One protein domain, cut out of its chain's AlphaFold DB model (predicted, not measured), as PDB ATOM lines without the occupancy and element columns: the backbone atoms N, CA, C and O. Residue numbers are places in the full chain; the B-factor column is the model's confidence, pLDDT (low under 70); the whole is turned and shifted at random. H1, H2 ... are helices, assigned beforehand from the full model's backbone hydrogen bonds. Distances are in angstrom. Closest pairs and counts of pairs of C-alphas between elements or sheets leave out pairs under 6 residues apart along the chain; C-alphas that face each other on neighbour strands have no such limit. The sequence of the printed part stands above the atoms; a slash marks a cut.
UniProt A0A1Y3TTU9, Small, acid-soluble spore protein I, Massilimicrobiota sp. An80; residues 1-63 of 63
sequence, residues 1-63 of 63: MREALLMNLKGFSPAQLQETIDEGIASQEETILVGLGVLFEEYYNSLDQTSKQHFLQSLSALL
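What this domain is: This is residues 1 to 63 of the 63 residues of the protein "Small, acid-soluble spore protein I" of Massilimicrobiota sp. An80 (UniProt A0A1Y3TTU9). Three helices run in a zigzag: H2 and the longest helix, H3, make a hairpin that opens as a V, and H4 turns back from the other end of H3 in a second V. The short helix H1 crosses H3 almost at a right angle, and the last part of H4 with the residues after it, 57 to 63, sticks out free. The printed part has 63 residues with four named helices, in the order H1, H2, H3, H4, and no named strand; the class is all helix. It is only just loose, close to compact, with a radius of gyration of the C-alphas of 13.0 A, and its C-alphas span 30 by 23 by 23 A.

How they stand to each other: H3, residues 30 to 46, and H2, residues 14 to 27, form a helical hairpin: they touch, at a steep tilt of 41 degrees, opposite ways. H2 touches H3 with residues 20 to 25 alone, and H3 touches H2 with residues 30 to 36 alone; the closest C-alphas of the two are those of Gly 24 and Ile 32, 5.4 A apart. H1, residues 2 to 9, touches H3 at residues 35 to 39 of H3, about perpendicular at 87 degrees. The closest C-alphas there are those of Leu 5 and Gly 35, 5.9 A apart. H1 and H2 are close but not clearly touching, with the C-alphas of Leu 9 and Leu 17 closest at 7.8 A. H4, residues 49 to 60, is close to H3 but not clearly touching: the closest C-alphas, those of Tyr 44 and Lys 52, are 6.9 A apart. H3 and H4 run opposite ways at a tilt of 37 degrees, only just steep. H4 is apart from H1 and from H2. In H2, H3 and H4 every O i to N i+4 pair is within hydrogen-bond range; in H1 it is 3 of 4.

Where its parts are: H3 measures 24.5 A from C-alpha 30 at (164.929, 221.807, 234.108) to C-alpha 46 at (168.569, 200.046, 223.424). H2, residues 14 to 27, measures 19.8 A, and H4, residues 49 to 60, measures 16.4 A and ends with C-alpha 60 at (150.061, 206.413, 224.530). H1 begins with C-alpha 2 at (175.150, 216.750, 226.791) and measures 11.5 A to C-alpha 9.

The domain as a whole: The two C-alphas farthest apart, those of Ser 27 and Gln 49, are 34.5 A apart. The printed part has no cut, and the links H1 to H2, H2 to H3 and H3 to H4 are tight. The mean pLDDT of the printed part is 75.8, and residues 1 to 12 and 28 to 35 are under 70; the mean is 52 for H1 and 92 for H4.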
ATOM      1  N   MET A   1     178.367 219.671 226.543       51.09
ATOM      2  CA  MET A   1     177.420 219.780 227.681       51.09
ATOM      3  C   MET A   1     176.544 218.538 227.832       51.09
ATOM      4  O   MET A   1     176.504 218.012 228.933       51.09
ATOM      5  N   ARG A   2     175.935 218.006 226.758       48.53
ATOM      6  CA  ARG A   2     175.150 216.750 226.791       48.53
ATOM      7  C   ARG A   2     175.932 215.544 227.347       48.53
ATOM      8  O   ARG A   2     175.430 214.815 228.190       48.53
ATOM      9  N   GLU A   3     177.193 215.397 226.947       50.47
ATOM     10  CA  GLU A   3     178.072 214.321 227.431       50.47
ATOM     11  C   GLU A   3     178.480 214.475 228.906       50.47
ATOM     12  O   GLU A   3     178.623 213.478 229.602       50.47
ATOM     13  N   ALA A   4     178.610 215.707 229.412       49.56
ATOM     14  CA  ALA A   4     178.993 215.962 230.804       49.56
ATOM     15  C   ALA A   4     177.867 215.606 231.792       49.56
ATOM     16  O   ALA A   4     178.139 215.131 232.890       49.56
ATOM     17  N   LEU A   5     176.607 215.773 231.378       54.25
ATOM     18  CA  LEU A   5     175.440 215.340 232.153       54.25
ATOM     19  C   LEU A   5     175.326 213.807 232.182       54.25
ATOM     20  O   LEU A   5     175.099 213.225 233.238       54.25
ATOM     21  N   LEU A   6     175.585 213.142 231.048       51.53
ATOM     22  CA  LEU A   6     175.654 211.677 230.965       51.53
ATOM     23  C   LEU A   6     176.800 211.084 231.800       51.53
ATOM     24  O   LEU A   6     176.649 210.000 232.360       51.53
ATOM     25  N   MET A   7     177.942 211.774 231.898       50.09
ATOM     26  CA  MET A   7     179.075 211.327 232.718       50.09
ATOM     27  C   MET A   7     178.762 211.323 234.216       50.09
ATOM     28  O   MET A   7     179.308 210.480 234.918       50.09
ATOM     29  N   ASN A   8     177.860 212.190 234.691       53.81
ATOM     30  CA  ASN A   8     177.415 212.158 236.084       53.81
ATOM     31  C   ASN A   8     176.463 210.990 236.374       53.81
ATOM     32  O   ASN A   8     176.434 210.530 237.503       53.81
ATOM     33  N   LEU A   9     175.729 210.474 235.379       57.44
ATOM     34  CA  LEU A   9     174.744 209.390 235.553       57.44
ATOM     35  C   LEU A   9     175.308 207.991 235.235       57.44
ATOM     36  O   LEU A   9     174.752 206.975 235.660       57.44
ATOM     37  N   LYS A  10     176.430 207.906 234.503       51.47
ATOM     38  CA  LYS A  10     177.148 206.646 234.243       51.47
ATOM     39  C   LYS A  10     177.754 206.102 235.540       51.47
ATOM     40  O   LYS A  10     178.840 206.502 235.943       51.47
ATOM     41  N   GLY A  11     177.062 205.147 236.158       56.81
ATOM     42  CA  GLY A  11     177.492 204.485 237.395       56.81
ATOM     43  C   GLY A  11     176.490 204.587 238.542       56.81
ATOM     44  O   GLY A  11     176.766 204.074 239.624       56.81
ATOM     45  N   PHE A  12     175.333 205.215 238.318       66.19
ATOM     46  CA  PHE A  12     174.280 205.268 239.323       66.19
ATOM     47  C   PHE A  12     173.691 203.878 239.539       66.19
ATOM     48  O   PHE A  12     173.360 203.156 238.596       66.19
ATOM     49  N   SER A  13     173.554 203.508 240.808       75.94
ATOM     50  CA  SER A  13     172.700 202.388 241.181       75.94
ATOM     51  C   SER A  13     171.229 202.732 240.890       75.94
ATOM     52  O   SER A  13     170.869 203.913 240.873       75.94
ATOM     53  N   PRO A  14     170.346 201.732 240.709       77.19
ATOM     54  CA  PRO A  14     168.918 201.979 240.497       77.19
ATOM     55  C   PRO A  14     168.278 202.885 241.564       77.19
ATOM     56  O   PRO A  14     167.413 203.687 241.235       77.19
ATOM     57  N   ALA A  15     168.739 202.803 242.817       78.44
ATOM     58  CA  ALA A  15     168.254 203.639 243.915       78.44
ATOM     59  C   ALA A  15     168.624 205.121 243.735       78.44
ATOM     60  O   ALA A  15     167.772 205.988 243.870       78.44
ATOM     61  N   GLN A  16     169.869 205.412 243.352       75.44
ATOM     62  CA  GLN A  16     170.317 206.790 243.104       75.44
ATOM     63  C   GLN A  16     169.638 207.396 241.874       75.44
ATOM     64  O   GLN A  16     169.352 208.592 241.839       75.44
ATOM     65  N   LEU A  17     169.368 206.566 240.859       77.19
ATOM     66  CA  LEU A  17     168.598 206.994 239.698       77.19
ATOM     67  C   LEU A  17     167.175 207.389 240.106       77.19
ATOM     68  O   LEU A  17     166.695 208.428 239.665       77.19
ATOM     69  N   GLN A  18     166.529 206.593 240.963       81.06
ATOM     70  CA  GLN A  18     165.207 206.918 241.494       81.06
ATOM     71  C   GLN A  18     165.226 208.222 242.301       81.06
ATOM     72  O   GLN A  18     164.425 209.102 242.011       81.06
ATOM     73  N   GLU A  19     166.172 208.385 243.234       82.06
ATOM     74  CA  GLU A  19     166.313 209.623 244.019       82.06
ATOM     75  C   GLU A  19     166.469 210.852 243.114       82.06
ATOM     76  O   GLU A  19     165.792 211.852 243.310       82.06
ATOM     77  N   THR A  20     167.278 210.753 242.056       76.62
ATOM     78  CA  THR A  20     167.477 211.860 241.102       76.62
ATOM     79  C   THR A  20     166.215 212.181 240.300       76.62
ATOM     80  O   THR A  20     165.958 213.342 239.984       76.62
ATOM     81  N   ILE A  21     165.424 211.163 239.947       78.50
ATOM     82  CA  ILE A  21     164.136 211.357 239.271       78.50
ATOM     83  C   ILE A  21     163.151 212.050 240.217       78.50
ATOM     84  O   ILE A  21     162.535 213.040 239.824       78.50
ATOM     85  N   ASP A  22     163.040 211.569 241.456       82.50
ATOM     86  CA  ASP A  22     162.143 212.123 242.471       82.50
ATOM     87  C   ASP A  22     162.519 213.578 242.806       82.50
ATOM     88  O   ASP A  22     161.650 214.451 242.850       82.50
ATOM     89  N   GLU A  23     163.816 213.864 242.949       77.12
ATOM     90  CA  GLU A  23     164.344 215.218 243.142       77.12
ATOM     91  C   GLU A  23     164.078 216.115 241.934       77.12
ATOM     92  O   GLU A  23     163.593 217.227 242.116       77.12
ATOM     93  N   GLY A  24     164.327 215.645 240.707       74.81
ATOM     94  CA  GLY A  24     164.089 216.428 239.491       74.81
ATOM     95  C   GLY A  24     162.613 216.777 239.274       74.81
ATOM     96  O   GLY A  24     162.294 217.871 238.804       74.81
ATOM     97  N   ILE A  25     161.700 215.878 239.653       77.19
ATOM     98  CA  ILE A  25     160.254 216.138 239.632       77.19
ATOM     99  C   ILE A  25     159.873 217.145 240.726       77.19
ATOM    100  O   ILE A  25     159.100 218.070 240.467       77.19
ATOM    101  N   ALA A  26     160.405 216.984 241.943       77.06
ATOM    102  CA  ALA A  26     160.067 217.829 243.085       77.06
ATOM    103  C   ALA A  26     160.660 219.246 242.994       77.06
ATOM    104  O   ALA A  26     159.996 220.212 243.377       77.06
ATOM    105  N   SER A  27     161.892 219.382 242.497       71.69
ATOM    106  CA  SER A  27     162.619 220.653 242.424       71.69
ATOM    107  C   SER A  27     162.183 221.536 241.253       71.69
ATOM    108  O   SER A  27     162.439 222.737 241.282       71.69
ATOM    109  N   GLN A  28     161.519 220.963 240.237       64.56
ATOM    110  CA  GLN A  28     161.246 221.605 238.940       64.56
ATOM    111  C   GLN A  28     162.523 222.110 238.236       64.56
ATOM    112  O   GLN A  28     162.453 222.972 237.358       64.56
ATOM    113  N   GLU A  29     163.704 221.588 238.592       64.44
ATOM    114  CA  GLU A  29     164.955 221.971 237.938       64.44
ATOM    115  C   GLU A  29     165.058 221.349 236.542       64.44
ATOM    116  O   GLU A  29     165.381 220.169 236.364       64.44
ATOM    117  N   GLU A  30     164.866 222.189 235.524       61.44
ATOM    118  CA  GLU A  30     164.929 221.807 234.108       61.44
ATOM    119  C   GLU A  30     166.242 221.098 233.731       61.44
ATOM    120  O   GLU A  30     166.245 220.218 232.875       61.44
ATOM    121  N   THR A  31     167.362 221.404 234.396       65.31
ATOM    122  CA  THR A  31     168.671 220.787 234.116       65.31
ATOM    123  C   THR A  31     168.692 219.276 234.389       65.31
ATOM    124  O   THR A  31     169.284 218.523 233.612       65.31
ATOM    125  N   ILE A  32     168.036 218.816 235.462       66.25
ATOM    126  CA  ILE A  32     167.957 217.388 235.817       66.25
ATOM    127  C   ILE A  32     167.018 216.669 234.844       66.25
ATOM    128  O   ILE A  32     167.364 215.617 234.305       66.25
ATOM    129  N   LEU A  33     165.877 217.289 234.530       66.88
ATOM    130  CA  LEU A  33     164.909 216.771 233.559       66.88
ATOM    131  C   LEU A  33     165.516 216.630 232.153       66.88
ATOM    132  O   LEU A  33     165.274 215.634 231.470       66.88
ATOM    133  N   VAL A  34     166.374 217.571 231.739       68.06
ATOM    134  CA  VAL A  34     167.129 217.478 230.478       68.06
ATOM    135  C   VAL A  34     168.079 216.273 230.487       68.06
ATOM    136  O   VAL A  34     168.180 215.576 229.478       68.06
ATOM    137  N   GLY A  35     168.744 215.980 231.610       69.88
ATOM    138  CA  GLY A  35     169.589 214.787 231.764       69.88
ATOM    139  C   GLY A  35     168.802 213.474 231.670       69.88
ATOM    140  O   GLY A  35     169.234 212.541 230.986       69.88
ATOM    141  N   LEU A  36     167.613 213.427 232.280       73.06
ATOM    142  CA  LEU A  36     166.695 212.286 232.192       73.06
ATOM    143  C   LEU A  36     166.199 212.051 230.761       73.06
ATOM    144  O   LEU A  36     166.106 210.902 230.335       73.06
ATOM    145  N   GLY A  37     165.962 213.118 229.991       76.38
ATOM    146  CA  GLY A  37     165.606 213.013 228.574       76.38
ATOM    147  C   GLY A  37     166.663 212.269 227.752       76.38
ATOM    148  O   GLY A  37     166.328 211.417 226.933       76.38
ATOM    149  N   VAL A  38     167.951 212.501 228.025       78.88
ATOM    150  CA  VAL A  38     169.035 211.787 227.330       78.88
ATOM    151  C   VAL A  38     169.094 210.311 227.734       78.88
ATOM    152  O   VAL A  38     169.291 209.459 226.870       78.88
ATOM    153  N   LEU A  39     168.890 209.986 229.017       76.56
ATOM    154  CA  LEU A  39     168.800 208.588 229.463       76.56
ATOM    155  C   LEU A  39     167.614 207.861 228.828       76.56
ATOM    156  O   LEU A  39     167.731 206.699 228.448       76.56
ATOM    157  N   PHE A  40     166.484 208.548 228.699       80.75
ATOM    158  CA  PHE A  40     165.290 208.017 228.061       80.75
ATOM    159  C   PHE A  40     165.517 207.721 226.574       80.75
ATOM    160  O   PHE A  40     165.097 206.670 226.094       80.75
ATOM    161  N   GLU A  41     166.221 208.600 225.853       83.31
ATOM    162  CA  GLU A  41     166.614 208.355 224.460       83.31
ATOM    163  C   GLU A  41     167.524 207.125 224.327       83.31
ATOM    164  O   GLU A  41     167.268 206.263 223.486       83.31
ATOM    165  N   GLU A  42     168.550 207.002 225.175       83.31
ATOM    166  CA  GLU A  42     169.454 205.843 225.174       83.31
ATOM    167  C   GLU A  42     168.713 204.547 225.533       83.31
ATOM    168  O   GLU A  42     168.883 203.526 224.862       83.31
ATOM    169  N   TYR A  43     167.835 204.596 226.542       83.88
ATOM    170  CA  TYR A  43     166.972 203.478 226.910       83.88
ATOM    171  C   TYR A  43     166.104 203.060 225.725       83.88
ATOM    172  O   TYR A  43     166.176 201.907 225.304       83.88
ATOM    173  N   TYR A  44     165.366 203.994 225.119       86.88
ATOM    174  CA  TYR A  44     164.529 203.712 223.956       86.88
ATOM    175  C   TYR A  44     165.335 203.135 222.787       86.88
ATOM    176  O   TYR A  44     164.901 202.172 222.154       86.88
ATOM    177  N   ASN A  45     166.529 203.667 222.516       88.69
ATOM    178  CA  ASN A  45     167.408 203.165 221.460       88.69
ATOM    179  C   ASN A  45     167.925 201.748 221.738       88.69
ATOM    180  O   ASN A  45     168.082 200.982 220.787       88.69
ATOM    181  N   SER A  46     168.126 201.384 223.010       89.00
ATOM    182  CA  SER A  46     168.569 200.046 223.424       89.00
ATOM    183  C   SER A  46     167.486 198.961 223.324       89.00
ATOM    184  O   SER A  46     167.819 197.777 223.289       89.00
ATOM    185  N   LEU A  47     166.203 199.342 223.263       93.62
ATOM    186  CA  LEU A  47     165.083 198.400 223.209       93.62
ATOM    187  C   LEU A  47     164.989 197.672 221.861       93.62
ATOM    188  O   LEU A  47     165.168 198.256 220.785       93.62
ATOM    189  N   ASP A  48     164.595 196.400 221.923       93.88
ATOM    190  CA  ASP A  48     164.187 195.624 220.754       93.88
ATOM    191  C   ASP A  48     162.799 196.047 220.235       93.88
ATOM    192  O   ASP A  48     162.106 196.883 220.820       93.88
ATOM    193  N   GLN A  49     162.372 195.492 219.094       92.88
ATOM    194  CA  GLN A  49     161.104 195.886 218.469       92.88
ATOM    195  C   GLN A  49     159.884 195.629 219.364       92.88
ATOM    196  O   GLN A  49     158.992 196.473 219.427       92.88
ATOM    197  N   THR A  50     159.850 194.498 220.071       94.88
ATOM    198  CA  THR A  50     158.741 194.141 220.965       94.88
ATOM    199  C   THR A  50     158.658 195.105 222.146       94.88
ATOM    200  O   THR A  50     157.590 195.642 222.443       94.88
ATOM    201  N   SER A  51     159.795 195.392 222.778       93.88
ATOM    202  CA  SER A  51     159.874 196.305 223.919       93.88
ATOM    203  C   SER A  51     159.559 197.740 223.507       93.88
ATOM    204  O   SER A  51     158.859 198.440 224.236       93.88
ATOM    205  N   LYS A  52     159.979 198.168 222.306       93.12
ATOM    206  CA  LYS A  52     159.578 199.467 221.737       93.12
ATOM    207  C   LYS A  52     158.069 199.571 221.553       93.12
ATOM    208  O   LYS A  52     157.499 200.607 221.883       93.12
ATOM    209  N   GLN A  53     157.403 198.523 221.064       94.31
ATOM    210  CA  GLN A  53     155.941 198.542 220.945       94.31
ATOM    211  C   GLN A  53     155.253 198.650 222.307       94.31
ATOM    212  O   GLN A  53     154.356 199.478 222.463       94.31
ATOM    213  N   HIS A  54     155.703 197.882 223.302       93.56
ATOM    214  CA  HIS A  54     155.164 197.962 224.662       93.56
ATOM    215  C   HIS A  54     155.375 199.350 225.289       93.56
ATOM    216  O   HIS A  54     154.481 199.914 225.920       93.56
ATOM    217  N   PHE A  55     156.558 199.925 225.082       91.38
ATOM    218  CA  PHE A  55     156.897 201.270 225.527       91.38
ATOM    219  C   PHE A  55     155.976 202.330 224.910       91.38
ATOM    220  O   PHE A  55     155.405 203.144 225.634       91.38
ATOM    221  N   LEU A  56     155.767 202.283 223.589       92.31
ATOM    222  CA  LEU A  56     154.865 203.203 222.892       92.31
ATOM    223  C   LEU A  56     153.413 203.047 223.356       92.31
ATOM    224  O   LEU A  56     152.739 204.050 223.568       92.31
ATOM    225  N   GLN A  57     152.945 201.812 223.565       94.56
ATOM    226  CA  GLN A  57     151.612 201.555 224.119       94.56
ATOM    227  C   GLN A  57     151.453 202.173 225.512       94.56
ATOM    228  O   GLN A  57     150.475 202.877 225.761       94.56
ATOM    229  N   SER A  58     152.439 201.969 226.389       91.94
ATOM    230  CA  SER A  58     152.427 202.501 227.757       91.94
ATOM    231  C   SER A  58     152.375 204.030 227.770       91.94
ATOM    232  O   SER A  58     151.584 204.607 228.507       91.94
ATOM    233  N   LEU A  59     153.164 204.692 226.916       88.75
ATOM    234  CA  LEU A  59     153.149 206.153 226.793       88.75
ATOM    235  C   LEU A  59     151.849 206.672 226.186       88.75
ATOM    236  O   LEU A  59     151.316 207.668 226.660       88.75
ATOM    237  N   SER A  60     151.318 205.999 225.161       87.69
ATOM    238  CA  SER A  60     150.061 206.413 224.530       87.69
ATOM    239  C   SER A  60     148.867 206.356 225.481       87.69
ATOM    240  O   SER A  60     147.917 207.098 225.286       87.69
ATOM    241  N   ALA A  61     148.923 205.515 226.519       91.00
ATOM    242  CA  ALA A  61     147.893 205.442 227.551       91.00
ATOM    243  C   ALA A  61     147.929 206.618 228.548       91.00
ATOM    244  O   ALA A  61     146.994 206.772 229.330       91.00
ATOM    245  N   LEU A  62     149.007 207.412 228.553       81.25
ATOM    246  CA  LEU A  62     149.159 208.600 229.401       81.25
ATOM    247  C   LEU A  62     148.714 209.897 228.700       81.25
ATOM    248  O   LEU A  62     148.690 210.944 229.348       81.25
ATOM    249  N   LEU A  63     148.414 209.835 227.396       74.31
ATOM    250  CA  LEU A  63     147.945 210.947 226.558       74.31
ATOM    251  C   LEU A  63     146.416 210.941 226.457       74.31
ATOM    252  O   LEU A  63     145.841 212.052 226.445       74.31
TER     253      LEU A  63